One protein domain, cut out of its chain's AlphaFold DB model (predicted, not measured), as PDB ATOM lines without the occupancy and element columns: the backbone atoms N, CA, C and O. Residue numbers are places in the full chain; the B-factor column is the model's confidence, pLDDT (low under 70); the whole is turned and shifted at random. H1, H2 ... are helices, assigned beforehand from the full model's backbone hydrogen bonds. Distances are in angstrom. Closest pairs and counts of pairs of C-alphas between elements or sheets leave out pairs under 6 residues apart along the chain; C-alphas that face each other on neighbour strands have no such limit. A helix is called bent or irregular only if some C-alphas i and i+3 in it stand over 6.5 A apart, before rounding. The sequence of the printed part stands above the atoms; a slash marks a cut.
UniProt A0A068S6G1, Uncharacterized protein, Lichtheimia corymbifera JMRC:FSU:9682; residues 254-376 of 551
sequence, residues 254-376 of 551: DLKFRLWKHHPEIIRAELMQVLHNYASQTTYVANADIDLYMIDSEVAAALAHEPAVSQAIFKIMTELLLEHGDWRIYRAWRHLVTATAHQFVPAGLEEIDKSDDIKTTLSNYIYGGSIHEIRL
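What this domain is: This is residues 254 to 376 of the 551 residues of an uncharacterized protein of Lichtheimia corymbifera JMRC:FSU:9682 (UniProt A0A068S6G1). Two helices, H5 and H6, fold back on each other as a helical hairpin in the core; H2 crosses both on one side, with H3 and H4 packed nearer the hairpin's open end and H1 near the beginnings of H2 and H5. On the opposite side of the hairpin from H2, beyond the long link of residues 340 to 357, lie H7, whose centre is the farthest from the mean of the C-alphas at 19.4 A, and the short H8, which leads back toward H5 and comes closest to it at Leu 376. The printed part has 123 residues with eight named helices, H1 to H8 in that order, and no named strand: the class is all helix, the helix packing mostly crossed. It is compact, with a radius of gyration of the C-alphas of 15.1 A and spans of 40 by 32 by 27 A.

How they stand to each other: Begin at H5, residues 307 to 324, and H6, residues 327 to 339, the two hubs. They form a hairpin at a shallow tilt of 18 degrees, opposite ways; the closest C-alphas, of Leu 321 and Ile 329, are 6.1 A apart. H2, residues 264 to 279, touches H5 with residues 264 to 271 alone, at a steep tilt of 56 degrees; look at C-alphas 268 and 316, the closest at 6.4 A. With residues 275 to 279 alone H2 touches H6, about perpendicular at 74 degrees, closest at C-alphas 279 and 328, 6.3 A. H3, residues 287 to 295, touches H6, closest at C-alphas 295 and 339, 5.0 A. H4, residues 298 to 305, touches H5, closest at C-alphas 303 and 310, 4.4 A, and H6, closest at C-alphas 300 and 336, 5.7 A. H1, residues 254 to 260, is close to H2 but not clearly touching; C-alphas 260 and 267 are closest, 6.1 A. H8, residues 371 to 376, only just touches H5, with 3 pairs of C-alphas within 8 A, the closest those of Thr 318 and Leu 376, 7.1 A. H7, residues 358 to 367, is apart from H5 and close to H8 but not clearly touching, closest at C-alphas 366 and 374, 5.7 A. Every O i to N i+4 pair is within hydrogen-bond range in H1, H2, H3, H4, H6 and H7; H5 has 13 of 14, and H8 0 of 2 but 2 of 3 O i to N i+3 pairs.

Where its parts are: Find C-alpha 307 at (38.184, 13.930, 206.746); from there H5 runs 25.8 A to C-alpha 324. H2 measures 21.7 A, H6 18.4 A and H7 14.0 A; H3 11.9 A, H4 10.5 A and H1, from C-alpha 254 at (51.578, 13.677, 205.110), 9.9 A. H8 runs 10.1 A to C-alpha 376 at (28.672, 29.426, 210.235) and is irregular: C-alphas 372 and 375 are 7.6 A apart.

The domain as a whole: The C-alphas farthest apart, of Thr 283 and Gly 368, are 42.4 A apart. The printed part has no cut; the link from H6 to H7, residues 340 to 357, is long. Mean pLDDT of the printed part is 86.6, and residues 353 to 356 are under 70.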
ATOM      1  N   ASP A 254      51.788  14.294 203.792       92.56
ATOM      2  CA  ASP A 254      51.578  13.677 205.110       92.56
ATOM      3  C   ASP A 254      51.960  14.622 206.259       92.56
ATOM      4  O   ASP A 254      51.191  14.806 207.203       92.56
ATOM      5  N   LEU A 255      53.121  15.277 206.154       93.12
ATOM      6  CA  LEU A 255      53.571  16.217 207.173       93.12
ATOM      7  C   LEU A 255      52.649  17.439 207.249       93.12
ATOM      8  O   LEU A 255      52.247  17.826 208.347       93.12
ATOM      9  N   LYS A 256      52.272  18.009 206.096       94.25
ATOM     10  CA  LYS A 256      51.344  19.149 206.028       94.25
ATOM     11  C   LYS A 256      49.977  18.800 206.606       94.25
ATOM     12  O   LYS A 256      49.479  19.533 207.447       94.25
ATOM     13  N   PHE A 257      49.391  17.667 206.230       94.06
ATOM     14  CA  PHE A 257      48.056  17.278 206.688       94.06
ATOM     15  C   PHE A 257      48.025  17.000 208.187       94.06
ATOM     16  O   PHE A 257      47.078  17.396 208.866       94.06
ATOM     17  N   ARG A 258      49.073  16.376 208.736       92.31
ATOM     18  CA  ARG A 258      49.204  16.215 210.191       92.31
ATOM     19  C   ARG A 258      49.343  17.557 210.898       92.31
ATOM     20  O   ARG A 258      48.773  17.723 211.969       92.31
ATOM     21  N   LEU A 259      50.027  18.524 210.290       92.62
ATOM     22  CA  LEU A 259      50.119  19.878 210.823       92.62
ATOM     23  C   LEU A 259      48.773  20.618 210.772       92.62
ATOM     24  O   LEU A 259      48.347  21.198 211.766       92.62
ATOM     25  N   TRP A 260      48.068  20.533 209.645       93.94
ATOM     26  CA  TRP A 260      46.761  21.157 209.416       93.94
ATOM     27  C   TRP A 260      45.686  20.666 210.391       93.94
ATOM     28  O   TRP A 260      44.808  21.440 210.756       93.94
ATOM     29  N   LYS A 261      45.776  19.418 210.876       90.62
ATOM     30  CA  LYS A 261      44.880  18.895 211.928       90.62
ATOM     31  C   LYS A 261      44.946  19.694 213.230       90.62
ATOM     32  O   LYS A 261      43.964  19.714 213.964       90.62
ATOM     33  N   HIS A 262      46.087  20.314 213.517       89.31
ATOM     34  CA  HIS A 262      46.331  21.040 214.762       89.31
ATOM     35  C   HIS A 262      46.377  22.559 214.576       89.31
ATOM     36  O   HIS A 262      46.128  23.280 215.535       89.31
ATOM     37  N   HIS A 263      46.655  23.032 213.358       91.62
ATOM     38  CA  HIS A 263      46.853  24.449 213.047       91.62
ATOM     39  C   HIS A 263      45.999  24.910 211.851       91.62
ATOM     40  O   HIS A 263      46.512  25.034 210.729       91.62
ATOM     41  N   PRO A 264      44.689  25.165 212.051       91.56
ATOM     42  CA  PRO A 264      43.785  25.667 211.010       91.56
ATOM     43  C   PRO A 264      44.238  26.991 210.373       91.56
ATOM     44  O   PRO A 264      43.977  27.248 209.201       91.56
ATOM     45  N   GLU A 265      44.963  27.831 211.105       92.31
ATOM     46  CA  GLU A 265      45.552  29.080 210.617       92.31
ATOM     47  C   GLU A 265      46.544  28.877 209.459       92.31
ATOM     48  O   GLU A 265      46.643  29.734 208.578       92.31
ATOM     49  N   ILE A 266      47.219  27.723 209.390       93.94
ATOM     50  CA  ILE A 266      48.091  27.372 208.257       93.94
ATOM     51  C   ILE A 266      47.244  27.014 207.033       93.94
ATOM     52  O   ILE A 266      47.562  27.442 205.924       93.94
ATOM     53  N   ILE A 267      46.130  26.298 207.231       94.94
ATOM     54  CA  ILE A 267      45.154  26.032 206.163       94.94
ATOM     55  C   ILE A 267      44.634  27.359 205.609       94.94
ATOM     56  O   ILE A 267      44.563  27.543 204.397       94.94
ATOM     57  N   ARG A 268      44.300  28.309 206.490       94.38
ATOM     58  CA  ARG A 268      43.826  29.636 206.091       94.38
ATOM     59  C   ARG A 268      44.867  30.392 205.266       94.38
ATOM     60  O   ARG A 268      44.499  30.973 204.250       94.38
ATOM     61  N   ALA A 269      46.140  30.355 205.660       92.00
ATOM     62  CA  ALA A 269      47.235  30.952 204.894       92.00
ATOM     63  C   ALA A 269      47.367  30.329 203.486       92.00
ATOM     64  O   ALA A 269      47.361  31.058 202.495       92.00
ATOM     65  N   GLU A 270      47.381  28.994 203.385       92.19
ATOM     66  CA  GLU A 270      47.407  28.261 202.103       92.19
ATOM     67  C   GLU A 270      46.202  28.602 201.216       92.19
ATOM     68  O   GLU A 270      46.360  28.940 200.041       92.19
ATOM     69  N   LEU A 271      44.989  28.576 201.778       92.62
ATOM     70  CA  LEU A 271      43.769  28.928 201.053       92.62
ATOM     71  C   LEU A 271      43.812  30.366 200.546       92.62
ATOM     72  O   LEU A 271      43.456  30.611 199.397       92.62
ATOM     73  N   MET A 272      44.284  31.314 201.357       90.19
ATOM     74  CA  MET A 272      44.434  32.703 200.928       90.19
ATOM     75  C   MET A 272      45.437  32.844 199.782       90.19
ATOM     76  O   MET A 272      45.172  33.612 198.859       90.19
ATOM     77  N   GLN A 273      46.532  32.080 199.772       87.62
ATOM     78  CA  GLN A 273      47.471  32.065 198.648       87.62
ATOM     79  C   GLN A 273      46.833  31.487 197.376       87.62
ATOM     80  O   GLN A 273      46.964  32.075 196.298       87.62
ATOM     81  N   VAL A 274      46.109  30.366 197.489       87.00
ATOM     82  CA  VAL A 274      45.372  29.757 196.366       87.00
ATOM     83  C   VAL A 274      44.333  30.735 195.819       87.00
ATOM     84  O   VAL A 274      44.279  30.974 194.611       87.00
ATOM     85  N   LEU A 275      43.549  31.353 196.702       87.50
ATOM     86  CA  LEU A 275      42.532  32.338 196.348       87.50
ATOM     87  C   LEU A 275      43.139  33.609 195.767       87.50
ATOM     88  O   LEU A 275      42.565  34.160 194.837       87.50
ATOM     89  N   HIS A 276      44.292  34.070 196.254       85.56
ATOM     90  CA  HIS A 276      44.991  35.222 195.692       85.56
ATOM     91  C   HIS A 276      45.464  34.938 194.263       85.56
ATOM     92  O   HIS A 276      45.168  35.711 193.349       85.56
ATOM     93  N   ASN A 277      46.116  33.791 194.052       81.06
ATOM     94  CA  ASN A 277      46.542  33.342 192.726       81.06
ATOM     95  C   ASN A 277      45.341  33.242 191.779       81.06
ATOM     96  O   ASN A 277      45.392  33.721 190.647       81.06
ATOM     97  N   TYR A 278      44.228  32.697 192.270       78.69
ATOM     98  CA  TYR A 278      42.991  32.575 191.515       78.69
ATOM     99  C   TYR A 278      42.335  33.930 191.209       78.69
ATOM    100  O   TYR A 278      41.968  34.215 190.072       78.69
ATOM    101  N   ALA A 279      42.221  34.806 192.206       75.06
ATOM    102  CA  ALA A 279      41.568  36.104 192.090       75.06
ATOM    103  C   ALA A 279      42.369  37.113 191.255       75.06
ATOM    104  O   ALA A 279      41.784  38.090 190.778       75.06
ATOM    105  N   SER A 280      43.672  36.874 191.077       76.50
ATOM    106  CA  SER A 280      44.551  37.652 190.198       76.50
ATOM    107  C   SER A 280      44.312  37.398 188.700       76.50
ATOM    108  O   SER A 280      44.808  38.156 187.867       76.50
ATOM    109  N   GLN A 281      43.527  36.373 188.339       72.88
ATOM    110  CA  GLN A 281      43.197  36.067 186.948       72.88
ATOM    111  C   GLN A 281      42.323  37.170 186.332       72.88
ATOM    112  O   GLN A 281      41.187  37.406 186.746       72.88
ATOM    113  N   THR A 282      42.848  37.839 185.304       74.50
ATOM    114  CA  THR A 282      42.131  38.885 184.555       74.50
ATOM    115  C   THR A 282      41.412  38.359 183.315       74.50
ATOM    116  O   THR A 282      40.566  39.056 182.756       74.50
ATOM    117  N   THR A 283      41.756  37.149 182.878       80.94
ATOM    118  CA  THR A 283      41.198  36.461 181.710       80.94
ATOM    119  C   THR A 283      40.463  35.208 182.151       80.94
ATOM    120  O   THR A 283      40.833  34.587 183.149       80.94
ATOM    121  N   TYR A 284      39.452  34.806 181.387       82.88
ATOM    122  CA  TYR A 284      38.792  33.534 181.638       82.88
ATOM    123  C   TYR A 284      39.732  32.361 181.388       82.88
ATOM    124  O   TYR A 284      40.452  32.317 180.392       82.88
ATOM    125  N   VAL A 285      39.681  31.403 182.305       82.62
ATOM    126  CA  VAL A 285      40.313  30.094 182.192       82.62
ATOM    127  C   VAL A 285      39.181  29.074 182.212       82.62
ATOM    128  O   VAL A 285      38.293  29.166 183.066       82.62
ATOM    129  N   ALA A 286      39.181  28.151 181.251       82.94
ATOM    130  CA  ALA A 286      38.132  27.149 181.117       82.94
ATOM    131  C   ALA A 286      38.119  26.189 182.315       82.94
ATOM    132  O   ALA A 286      39.172  25.895 182.881       82.94
ATOM    133  N   ASN A 287      36.940  25.642 182.650       83.06
ATOM    134  CA  ASN A 287      36.772  24.712 183.778       83.06
ATOM    135  C   ASN A 287      37.831  23.607 183.800       83.06
ATOM    136  O   ASN A 287      38.461  23.401 184.825       83.06
ATOM    137  N   ALA A 288      38.068  22.949 182.661       83.19
ATOM    138  CA  ALA A 288      39.007  21.834 182.580       83.19
ATOM    139  C   ALA A 288      40.440  22.234 182.967       83.19
ATOM    140  O   ALA A 288      41.122  21.472 183.642       83.19
ATOM    141  N   ASP A 289      40.883  23.430 182.579       84.69
ATOM    142  CA  ASP A 289      42.231  23.913 182.885       84.69
ATOM    143  C   ASP A 289      42.351  24.337 184.357       84.69
ATOM    144  O   ASP A 289      43.376  24.093 184.994       84.69
ATOM    145  N   ILE A 290      41.290  24.929 184.924       83.25
ATOM    146  CA  ILE A 290      41.239  25.254 186.357       83.25
ATOM    147  C   ILE A 290      41.211  23.975 187.191       83.25
ATOM    148  O   ILE A 290      41.949  23.874 188.168       83.25
ATOM    149  N   ASP A 291      40.393  22.997 186.812       83.25
ATOM    150  CA  ASP A 291      40.280  21.722 187.518       83.25
ATOM    151  C   ASP A 291      41.630  20.985 187.499       83.25
ATOM    152  O   ASP A 291      42.061  20.480 188.533       83.25
ATOM    153  N   LEU A 292      42.346  21.005 186.365       83.94
ATOM    154  CA  LEU A 292      43.714  20.480 186.253       83.94
ATOM    155  C   LEU A 292      44.720  21.240 187.126       83.94
ATOM    156  O   LEU A 292      45.634  20.631 187.667       83.94
ATOM    157  N   TYR A 293      44.574  22.554 187.291       84.00
ATOM    158  CA  TYR A 293      45.420  23.313 188.215       84.00
ATOM    159  C   TYR A 293      45.108  22.978 189.684       84.00
ATOM    160  O   TYR A 293      46.014  22.870 190.510       84.00
ATOM    161  N   MET A 294      43.827  22.794 190.016       85.88
ATOM    162  CA  MET A 294      43.369  22.539 191.382       85.88
ATOM    163  C   MET A 294      43.610  21.096 191.835       85.88
ATOM    164  O   MET A 294      43.852  20.889 193.024       85.88
ATOM    165  N   ILE A 295      43.587  20.110 190.931       86.44
ATOM    166  CA  ILE A 295      43.765  18.687 191.277       86.44
ATOM    167  C   ILE A 295      45.145  18.392 191.877       86.44
ATOM    168  O   ILE A 295      45.270  17.536 192.752       86.44
ATOM    169  N   ASP A 296      46.165  19.141 191.458       82.69
ATOM    170  CA  ASP A 296      47.533  18.998 191.959       82.69
ATOM    171  C   ASP A 296      47.755  19.734 193.291       82.69
ATOM    172  O   ASP A 296      48.793  19.550 193.935       82.69
ATOM    173  N   SER A 297      46.782  20.541 193.734       87.94
ATOM    174  CA  SER A 297      46.884  21.300 194.979       87.94
ATOM    175  C   SER A 297      46.810  20.402 196.218       87.94
ATOM    176  O   SER A 297      46.064  19.421 196.284       87.94
ATOM    177  N   GLU A 298      47.550  20.792 197.257       90.56
ATOM    178  CA  GLU A 298      47.510  20.119 198.560       90.56
ATOM    179  C   GLU A 298      46.126  20.206 199.214       90.56
ATOM    180  O   GLU A 298      45.693  19.280 199.899       90.56
ATOM    181  N   VAL A 299      45.395  21.289 198.943       91.88
ATOM    182  CA  VAL A 299      44.029  21.509 199.429       91.88
ATOM    183  C   VAL A 299      43.064  20.481 198.834       91.88
ATOM    184  O   VAL A 299      42.302  19.868 199.580       91.88
ATOM    185  N   ALA A 300      43.107  20.243 197.519       90.62
ATOM    186  CA  ALA A 300      42.250  19.244 196.876       90.62
ATOM    187  C   ALA A 300      42.561  17.823 197.372       90.62
ATOM    188  O   ALA A 300      41.644  17.057 197.677       90.62
ATOM    189  N   ALA A 301      43.847  17.491 197.530       90.62
ATOM    190  CA  ALA A 301      44.264  16.206 198.087       90.62
ATOM    191  C   ALA A 301      43.778  16.012 199.539       90.62
ATOM    192  O   ALA A 301      43.290  14.933 199.882       90.62
ATOM    193  N   ALA A 302      43.853  17.051 200.379       92.06
ATOM    194  CA  ALA A 302      43.336  17.011 201.746       92.06
ATOM    195  C   ALA A 302      41.810  16.845 201.789       92.06
ATOM    196  O   ALA A 302      41.303  16.037 202.567       92.06
ATOM    197  N   LEU A 303      41.077  17.565 200.932       91.94
ATOM    198  CA  LEU A 303      39.620  17.450 200.829       91.94
ATOM    199  C   LEU A 303      39.176  16.025 200.468       91.94
ATOM    200  O   LEU A 303      38.172  15.550 200.996       91.94
ATOM    201  N   ALA A 304      39.928  15.350 199.596       89.31
ATOM    202  CA  ALA A 304      39.614  14.007 199.118       89.31
ATOM    203  C   ALA A 304      39.976  12.889 200.114       89.31
ATOM    204  O   ALA A 304      39.317  11.848 200.140       89.31
ATOM    205  N   HIS A 305      41.040  13.059 200.908       87.69
ATOM    206  CA  HIS A 305      41.659  11.939 201.633       87.69
ATOM    207  C   HIS A 305      41.784  12.119 203.151       87.69
ATOM    208  O   HIS A 305      42.073  11.144 203.842       87.69
ATOM    209  N   GLU A 306      41.530  13.311 203.700       90.56
ATOM    210  CA  GLU A 306      41.706  13.597 205.130       90.56
ATOM    211  C   GLU A 306      40.441  14.230 205.747       90.56
ATOM    212  O   GLU A 306      40.331  15.455 205.805       90.56
ATOM    213  N   PRO A 307      39.491  13.433 206.284       87.44
ATOM    214  CA  PRO A 307      38.184  13.930 206.746       87.44
ATOM    215  C   PRO A 307      38.238  15.030 207.816       87.44
ATOM    216  O   PRO A 307      37.449  15.970 207.804       87.44
ATOM    217  N   ALA A 308      39.183  14.938 208.758       86.88
ATOM    218  CA  ALA A 308      39.336  15.956 209.802       86.88
ATOM    219  C   ALA A 308      39.804  17.301 209.221       86.88
ATOM    220  O   ALA A 308      39.372  18.367 209.649       86.88
ATOM    221  N   VAL A 309      40.682  17.234 208.221       91.62
ATOM    222  CA  VAL A 309      41.252  18.403 207.553       91.62
ATOM    223  C   VAL A 309      40.247  18.999 206.570       91.62
ATOM    224  O   VAL A 309      40.125  20.218 206.483       91.62
ATOM    225  N   SER A 310      39.480  18.159 205.875       92.56
ATOM    226  CA  SER A 310      38.468  18.601 204.919       92.56
ATOM    227  C   SER A 310      37.371  19.437 205.587       92.56
ATOM    228  O   SER A 310      36.988  20.481 205.055       92.56
ATOM    229  N   GLN A 311      36.942  19.062 206.797       91.00
ATOM    230  CA  GLN A 311      35.990  19.852 207.580       91.00
ATOM    231  C   GLN A 311      36.568  21.214 207.999       91.00
ATOM    232  O   GLN A 311      35.862  22.224 207.948       91.00
ATOM    233  N   ALA A 312      37.851  21.265 208.376       93.56
ATOM    234  CA  ALA A 312      38.530  22.519 208.700       93.56
ATOM    235  C   ALA A 312      38.650  23.434 207.466       93.56
ATOM    236  O   ALA A 312      38.325  24.618 207.553       93.56
ATOM    237  N   ILE A 313      39.020  22.878 206.305       95.31
ATOM    238  CA  ILE A 313      39.044  23.601 205.023       95.31
ATOM    239  C   ILE A 313      37.656  24.171 204.711       95.31
ATOM    240  O   ILE A 313      37.536  25.351 204.391       95.31
ATOM    241  N   PHE A 314      36.601  23.363 204.837       94.81
ATOM    242  CA  PHE A 314      35.237  23.795 204.539       94.81
ATOM    243  C   PHE A 314      34.755  24.920 205.462       94.81
ATOM    244  O   PHE A 314      34.146  25.892 205.004       94.81
ATOM    245  N   LYS A 315      35.070  24.825 206.761       94.31
ATOM    246  CA  LYS A 315      34.827  25.896 207.736       94.31
ATOM    247  C   LYS A 315      35.535  27.190 207.330       94.31
ATOM    248  O   LYS A 315      34.865  28.208 207.177       94.31
ATOM    249  N   ILE A 316      36.841  27.139 207.073       95.50
ATOM    250  CA  ILE A 316      37.633  28.328 206.721       95.50
ATOM    251  C   ILE A 316      37.162  28.939 205.397       95.50
ATOM    252  O   ILE A 316      37.012  30.153 205.301       95.50
ATOM    253  N   MET A 317      36.872  28.123 204.383       94.62
ATOM    254  CA  MET A 317      36.335  28.608 203.106       94.62
ATOM    255  C   MET A 317      34.996  29.326 203.278       94.62
ATOM    256  O   MET A 317      34.759  30.353 202.641       94.62
ATOM    257  N   THR A 318      34.142  28.822 204.171       94.00
ATOM    258  CA  THR A 318      32.878  29.481 204.511       94.00
ATOM    259  C   THR A 318      33.122  30.808 205.224       94.00
ATOM    260  O   THR A 318      32.511  31.810 204.862       94.00
ATOM    261  N   GLU A 319      34.028  30.847 206.203       94.00
ATOM    262  CA  GLU A 319      34.406  32.081 206.906       94.00
ATOM    263  C   GLU A 319      34.931  33.138 205.928       94.00
ATOM    264  O   GLU A 319      34.409  34.250 205.904       94.00
ATOM    265  N   LEU A 320      35.865  32.774 205.044       91.81
ATOM    266  CA  LEU A 320      36.414  33.673 204.024       91.81
ATOM    267  C   LEU A 320      35.330  34.219 203.087       91.81
ATOM    268  O   LEU A 320      35.323  35.408 202.763       91.81
ATOM    269  N   LEU A 321      34.389  33.369 202.667       88.25
ATOM    270  CA  LEU A 321      33.273  33.794 201.829       88.25
ATOM    271  C   LEU A 321      32.334  34.756 202.570       88.25
ATOM    272  O   LEU A 321      31.907  35.750 201.987       88.25
ATOM    273  N   LEU A 322      32.029  34.488 203.842       86.94
ATOM    274  CA  LEU A 322      31.178  35.347 204.671       86.94
ATOM    275  C   LEU A 322      31.853  36.677 205.040       86.94
ATOM    276  O   LEU A 322      31.156  37.679 205.205       86.94
ATOM    277  N   GLU A 323      33.178  36.692 205.190       88.00
ATOM    278  CA  GLU A 323      33.971  37.886 205.496       88.00
ATOM    279  C   GLU A 323      34.114  38.811 204.282       88.00
ATOM    280  O   GLU A 323      33.969  40.028 204.413       88.00
ATOM    281  N   HIS A 324      34.388  38.249 203.100       83.75
ATOM    282  CA  HIS A 324      34.701  39.036 201.905       83.75
ATOM    283  C   HIS A 324      33.526  39.207 200.937       83.75
ATOM    284  O   HIS A 324      33.521  40.167 200.168       83.75
ATOM    285  N   GLY A 325      32.546  38.298 200.938       76.75
ATOM    286  CA  GLY A 325      31.409  38.336 200.013       76.75
ATOM    287  C   GLY A 325      31.807  38.249 198.534       76.75
ATOM    288  O   GLY A 325      31.092  38.756 197.674       76.75
ATOM    289  N   ASP A 326      32.965  37.656 198.226       77.00
ATOM    290  CA  ASP A 326      33.529  37.629 196.876       77.00
ATOM    291  C   ASP A 326      33.180  36.324 196.150       77.00
ATOM    292  O   ASP A 326      33.618  35.233 196.522       77.00
ATOM    293  N   TRP A 327      32.422  36.436 195.060       76.06
ATOM    294  CA  TRP A 327      32.011  35.313 194.210       76.06
ATOM    295  C   TRP A 327      33.206  34.521 193.629       76.06
ATOM    296  O   TRP A 327      33.044  33.351 193.278       76.06
ATOM    297  N   ARG A 328      34.417  35.104 193.559       78.12
ATOM    298  CA  ARG A 328      35.647  34.383 193.171       78.12
ATOM    299  C   ARG A 328      35.997  33.280 194.158       78.12
ATOM    300  O   ARG A 328      36.472  32.231 193.733       78.12
ATOM    301  N   ILE A 329      35.738  33.504 195.448       85.31
ATOM    302  CA  ILE A 329      35.955  32.512 196.507       85.31
ATOM    303  C   ILE A 329      35.006  31.335 196.294       85.31
ATOM    304  O   ILE A 329      35.436  30.184 196.311       85.31
ATOM    305  N   TYR A 330      33.736  31.624 196.005       86.56
ATOM    306  CA  TYR A 330      32.755  30.603 195.645       86.56
ATOM    307  C   TYR A 330      33.177  29.815 194.391       86.56
ATOM    308  O   TYR A 330      33.165  28.584 194.396       86.56
ATOM    309  N   ARG A 331      33.596  30.507 193.322       85.50
ATOM    310  CA  ARG A 331      34.041  29.860 192.078       85.50
ATOM    311  C   ARG A 331      35.238  28.938 192.335       85.50
ATOM    312  O   ARG A 331      35.213  27.784 191.917       85.50
ATOM    313  N   ALA A 332      36.241  29.409 193.079       88.31
ATOM    314  CA  ALA A 332      37.395  28.604 193.477       88.31
ATOM    315  C   ALA A 332      36.988  27.380 194.312       88.31
ATOM    316  O   ALA A 332      37.456  26.276 194.041       88.31
ATOM    317  N   TRP A 333      36.075  27.554 195.275       91.19
ATOM    318  CA  TRP A 333      35.531  26.452 196.069       91.19
ATOM    319  C   TRP A 333      34.879  25.379 195.193       91.19
ATOM    320  O   TRP A 333      35.151  24.192 195.366       91.19
ATOM    321  N   ARG A 334      34.084  25.783 194.197       89.62
ATOM    322  CA  ARG A 334      33.462  24.849 193.252       89.62
ATOM    323  C   ARG A 334      34.481  24.022 192.482       89.62
ATOM    324  O   ARG A 334      34.299  22.810 192.358       89.62
ATOM    325  N   HIS A 335      35.554  24.643 192.007       89.00
ATOM    326  CA  HIS A 335      36.629  23.915 191.333       89.00
ATOM    327  C   HIS A 335      37.396  22.993 192.282       89.00
ATOM    328  O   HIS A 335      37.697  21.866 191.905       89.00
ATOM    329  N   LEU A 336      37.644  23.408 193.529       90.75
ATOM    330  CA  LEU A 336      38.264  22.543 194.539       90.75
ATOM    331  C   LEU A 336      37.415  21.295 194.814       90.75
ATOM    332  O   LEU A 336      37.941  20.187 194.774       90.75
ATOM    333  N   VAL A 337      36.103  21.453 195.025       90.75
ATOM    334  CA  VAL A 337      35.187  20.319 195.240       90.75
ATOM    335  C   VAL A 337      35.127  19.419 194.004       90.75
ATOM    336  O   VAL A 337      35.226  18.198 194.128       90.75
ATOM    337  N   THR A 338      35.040  20.002 192.805       87.62
ATOM    338  CA  THR A 338      35.023  19.244 191.541       87.62
ATOM    339  C   THR A 338      36.325  18.465 191.332       87.62
ATOM    340  O   THR A 338      36.283  17.294 190.952       87.62
ATOM    341  N   ALA A 339      37.474  19.057 191.670       87.62
ATOM    342  CA  ALA A 339      38.788  18.418 191.588       87.62
ATOM    343  C   ALA A 339      38.924  17.192 192.509       87.62
ATOM    344  O   ALA A 339      39.709  16.293 192.213       87.62
ATOM    345  N   THR A 340      38.116  17.088 193.572       85.81
ATOM    346  CA  THR A 340      38.048  15.868 194.403       85.81
ATOM    347  C   THR A 340      37.280  14.713 193.758       85.81
ATOM    348  O   THR A 340      37.109  13.670 194.387       85.81
ATOM    349  N   ALA A 341      36.763  14.882 192.535       80.75
ATOM    350  CA  ALA A 341      35.836  13.947 191.893       80.75
ATOM    351  C   ALA A 341      34.614  13.620 192.777       80.75
ATOM    352  O   ALA A 341      34.145  12.482 192.805       80.75
ATOM    353  N   HIS A 342      34.116  14.627 193.508       74.25
ATOM    354  CA  HIS A 342      32.999  14.521 194.454       74.25
ATOM    355  C   HIS A 342      33.239  13.557 195.634       74.25
ATOM    356  O   HIS A 342      32.285  13.044 196.215       74.25
ATOM    357  N   GLN A 343      34.500  13.300 196.003       82.69
ATOM    358  CA  GLN A 343      34.830  12.528 197.211       82.69
ATOM    359  C   GLN A 343      34.585  13.327 198.493       82.69
ATOM    360  O   GLN A 343      34.286  12.743 199.534       82.69
ATOM    361  N   PHE A 344      34.694  14.654 198.423       88.38
ATOM    362  CA  PHE A 344      34.353  15.515 199.545       88.38
ATOM    363  C   PHE A 344      32.833  15.676 199.661       88.38
ATOM    364  O   PHE A 344      32.190  16.186 198.745       88.38
ATOM    365  N   VAL A 345      32.285  15.292 200.814       87.62
ATOM    366  CA  VAL A 345      30.894  15.534 201.205       87.62
ATOM    367  C   VAL A 345      30.892  15.971 202.675       87.62
ATOM    368  O   VAL A 345      31.425  15.232 203.510       87.62
ATOM    369  N   PRO A 346      30.345  17.151 203.024       87.50
ATOM    370  CA  PRO A 346      30.278  17.593 204.409       87.50
ATOM    371  C   PRO A 346      29.429  16.644 205.253       87.50
ATOM    372  O   PRO A 346      28.317  16.280 204.862       87.50
ATOM    373  N   ALA A 347      29.937  16.295 206.434       86.94
ATOM    374  CA  ALA A 347      29.214  15.446 207.371       86.94
ATOM    375  C   ALA A 347      27.876  16.095 207.772       86.94
ATOM    376  O   ALA A 347      27.860  17.258 208.171       86.94
ATOM    377  N   GLY A 348      26.769  15.360 207.682       85.50
ATOM    378  CA  GLY A 348      25.408  15.845 207.947       85.50
ATOM    379  C   GLY A 348      24.685  16.495 206.755       85.50
ATOM    380  O   GLY A 348      23.517  16.860 206.897       85.50
ATOM    381  N   LEU A 349      25.338  16.643 205.594       87.38
ATOM    382  CA  LEU A 349      24.743  17.165 204.350       87.38
ATOM    383  C   LEU A 349      24.780  16.147 203.192       87.38
ATOM    384  O   LEU A 349      24.601  16.519 202.030       87.38
ATOM    385  N   GLU A 350      25.002  14.867 203.491       85.56
ATOM    386  CA  GLU A 350      25.270  13.815 202.503       85.56
ATOM    387  C   GLU A 350      24.074  13.476 201.611       85.56
ATOM    388  O   GLU A 350      24.255  13.050 200.472       85.56
ATOM    389  N   GLU A 351      22.855  13.646 202.122       80.31
ATOM    390  CA  GLU A 351      21.617  13.234 201.445       80.31
ATOM    391  C   GLU A 351      20.790  14.418 200.934       80.31
ATOM    392  O   GLU A 351      19.619  14.261 200.586       80.31
ATOM    393  N   ILE A 352      21.366  15.622 200.890       79.94
ATOM    394  CA  ILE A 352      20.612  16.831 200.536       79.94
ATOM    395  C   ILE A 352      20.046  16.794 199.103       79.94
ATOM    396  O   ILE A 352      19.027  17.420 198.830       79.94
ATOM    397  N   ASP A 353      20.668  16.025 198.206       69.75
ATOM    398  CA  ASP A 353      20.266  15.840 196.807       69.75
ATOM    399  C   ASP A 353      19.134  14.816 196.615       69.75
ATOM    400  O   ASP A 353      18.449  14.823 195.592       69.75
ATOM    401  N   LYS A 354      18.947  13.924 197.594       66.06
ATOM    402  CA  LYS A 354      18.004  12.790 197.558       66.06
ATOM    403  C   LYS A 354      16.879  12.909 198.574       66.06
ATOM    404  O   LYS A 354      15.918  12.145 198.500       66.06
ATOM    405  N   SER A 355      17.007  13.816 199.537       61.94
ATOM    406  CA  SER A 355      16.030  13.990 200.598       61.94
ATOM    407  C   SER A 355      14.736  14.569 200.032       61.94
ATOM    408  O   SER A 355      14.699  15.699 199.546       61.94
ATOM    409  N   ASP A 356      13.635  13.828 200.187       66.62
ATOM    410  CA  ASP A 356      12.284  14.366 200.000       66.62
ATOM    411  C   ASP A 356      11.998  15.539 200.964       66.62
ATOM    412  O   ASP A 356      11.012  16.260 200.780       66.62
ATOM    413  N   ASP A 357      12.840  15.749 201.983       76.81
ATOM    414  CA  ASP A 357      12.708  16.786 202.999       76.81
ATOM    415  C   ASP A 357      14.035  17.526 203.262       76.81
ATOM    416  O   ASP A 357      14.597  17.518 204.360       76.81
ATOM    417  N   ILE A 358      14.536  18.195 202.218       83.88
ATOM    418  CA  ILE A 358      15.724  19.070 202.257       83.88
ATOM    419  C   ILE A 358      15.676  20.042 203.446       83.88
ATOM    420  O   ILE A 358      16.695  20.293 204.088       83.88
ATOM    421  N   LYS A 359      14.489  20.574 203.775       81.56
ATOM    422  CA  LYS A 359      14.308  21.522 204.885       81.56
ATOM    423  C   LYS A 359      14.628  20.888 206.235       81.56
ATOM    424  O   LYS A 359      15.287  21.531 207.051       81.56
ATOM    425  N   THR A 360      14.213  19.644 206.467       85.12
ATOM    426  CA  THR A 360      14.556  18.919 207.698       85.12
ATOM    427  C   THR A 360      16.050  18.618 207.774       85.12
ATOM    428  O   THR A 360      16.647  18.848 208.823       85.12
ATOM    429  N   THR A 361      16.685  18.196 206.674       88.31
ATOM    430  CA  THR A 361      18.147  17.989 206.634       88.31
ATOM    431  C   THR A 361      18.898  19.275 206.991       88.31
ATOM    432  O   THR A 361      19.751  19.268 207.876       88.31
ATOM    433  N   LEU A 362      18.526  20.400 206.372       88.88
ATOM    434  CA  LEU A 362      19.107  21.712 206.664       88.88
ATOM    435  C   LEU A 362      18.875  22.149 208.110       88.88
ATOM    436  O   LEU A 362      19.803  22.611 208.766       88.88
ATOM    437  N   SER A 363      17.655  21.978 208.619       88.31
ATOM    438  CA  SER A 363      17.314  22.361 209.991       88.31
ATOM    439  C   SER A 363      18.114  21.550 211.007       88.31
ATOM    440  O   SER A 363      18.681  22.119 211.936       88.31
ATOM    441  N   ASN A 364      18.223  20.235 210.803       89.62
ATOM    442  CA  ASN A 364      19.013  19.358 211.663       89.62
ATOM    443  C   ASN A 364      20.499  19.725 211.629       89.62
ATOM    444  O   ASN A 364      21.143  19.740 212.672       89.62
ATOM    445  N   TYR A 365      21.034  20.063 210.455       90.62
ATOM    446  CA  TYR A 365      22.425  20.486 210.325       90.62
ATOM    447  C   TYR A 365      22.695  21.825 211.026       90.62
ATOM    448  O   TYR A 365      23.636  21.948 211.806       90.62
ATOM    449  N   ILE A 366      21.852  22.831 210.780       90.69
ATOM    450  CA  ILE A 366      22.057  24.204 211.266       90.69
ATOM    451  C   ILE A 366      21.782  24.319 212.768       90.69
ATOM    452  O   ILE A 366      22.531  24.991 213.476       90.69
ATOM    453  N   TYR A 367      20.711  23.686 213.250       89.50
ATOM    454  CA  TYR A 367      20.241  23.816 214.633       89.50
ATOM    455  C   TYR A 367      20.598  22.623 215.523       89.50
ATOM    456  O   TYR A 367      20.373  22.686 216.729       89.50
ATOM    457  N   GLY A 368      21.162  21.550 214.961       85.94
ATOM    458  CA  GLY A 368      21.709  20.433 215.736       85.94
ATOM    459  C   GLY A 368      23.097  20.707 216.323       85.94
ATOM    460  O   GLY A 368      23.536  19.967 217.202       85.94
ATOM    461  N   GLY A 369      23.787  21.750 215.849       82.56
ATOM    462  CA  GLY A 369      25.099  22.175 216.342       82.56
ATOM    463  C   GLY A 369      25.044  23.195 217.487       82.56
ATOM    464  O   GLY A 369      23.999  23.468 218.077       82.56
ATOM    465  N   SER A 370      26.199  23.787 217.806       86.56
ATOM    466  CA  SER A 370      26.300  24.837 218.826       86.56
ATOM    467  C   SER A 370      25.547  26.106 218.411       86.56
ATOM    468  O   SER A 370      25.683  26.580 217.283       86.56
ATOM    469  N   ILE A 371      24.821  26.729 219.350       84.69
ATOM    470  CA  ILE A 371      24.092  27.993 219.119       84.69
ATOM    471  C   ILE A 371      25.033  29.097 218.612       84.69
ATOM    472  O   ILE A 371      24.654  29.904 217.762       84.69
ATOM    473  N   HIS A 372      26.277  29.116 219.094       85.75
ATOM    474  CA  HIS A 372      27.281  30.097 218.679       85.75
ATOM    475  C   HIS A 372      27.757  29.898 217.231       85.75
ATOM    476  O   HIS A 372      28.284  30.831 216.629       85.75
ATOM    477  N   GLU A 373      27.531  28.719 216.648       88.38
ATOM    478  CA  GLU A 373      27.975  28.356 215.302       88.38
ATOM    479  C   GLU A 373      26.856  28.419 214.255       88.38
ATOM    480  O   GLU A 373      27.137  28.251 213.071       88.38
ATOM    481  N   ILE A 374      25.610  28.738 214.634       90.19
ATOM    482  CA  ILE A 374      24.452  28.756 213.715       90.19
ATOM    483  C   ILE A 374      24.737  29.571 212.447       90.19
ATOM    484  O   ILE A 374      24.399  29.142 211.345       90.19
ATOM    485  N   ARG A 375      25.380  30.742 212.575       89.62
ATOM    486  CA  ARG A 375      25.731  31.584 211.417       89.62
ATOM    487  C   ARG A 375      26.688  30.868 210.460       89.62
ATOM    488  O   ARG A 375      26.516  30.974 209.249       89.62
ATOM    489  N   LEU A 376      27.678  30.166 211.003       91.25
ATOM    490  CA  LEU A 376      28.672  29.426 210.235       91.25
ATOM    491  C   LEU A 376      28.053  28.182 209.589       91.25
ATOM    492  O   LEU A 376      28.195  28.013 208.384       91.25
TER     493      LEU A 376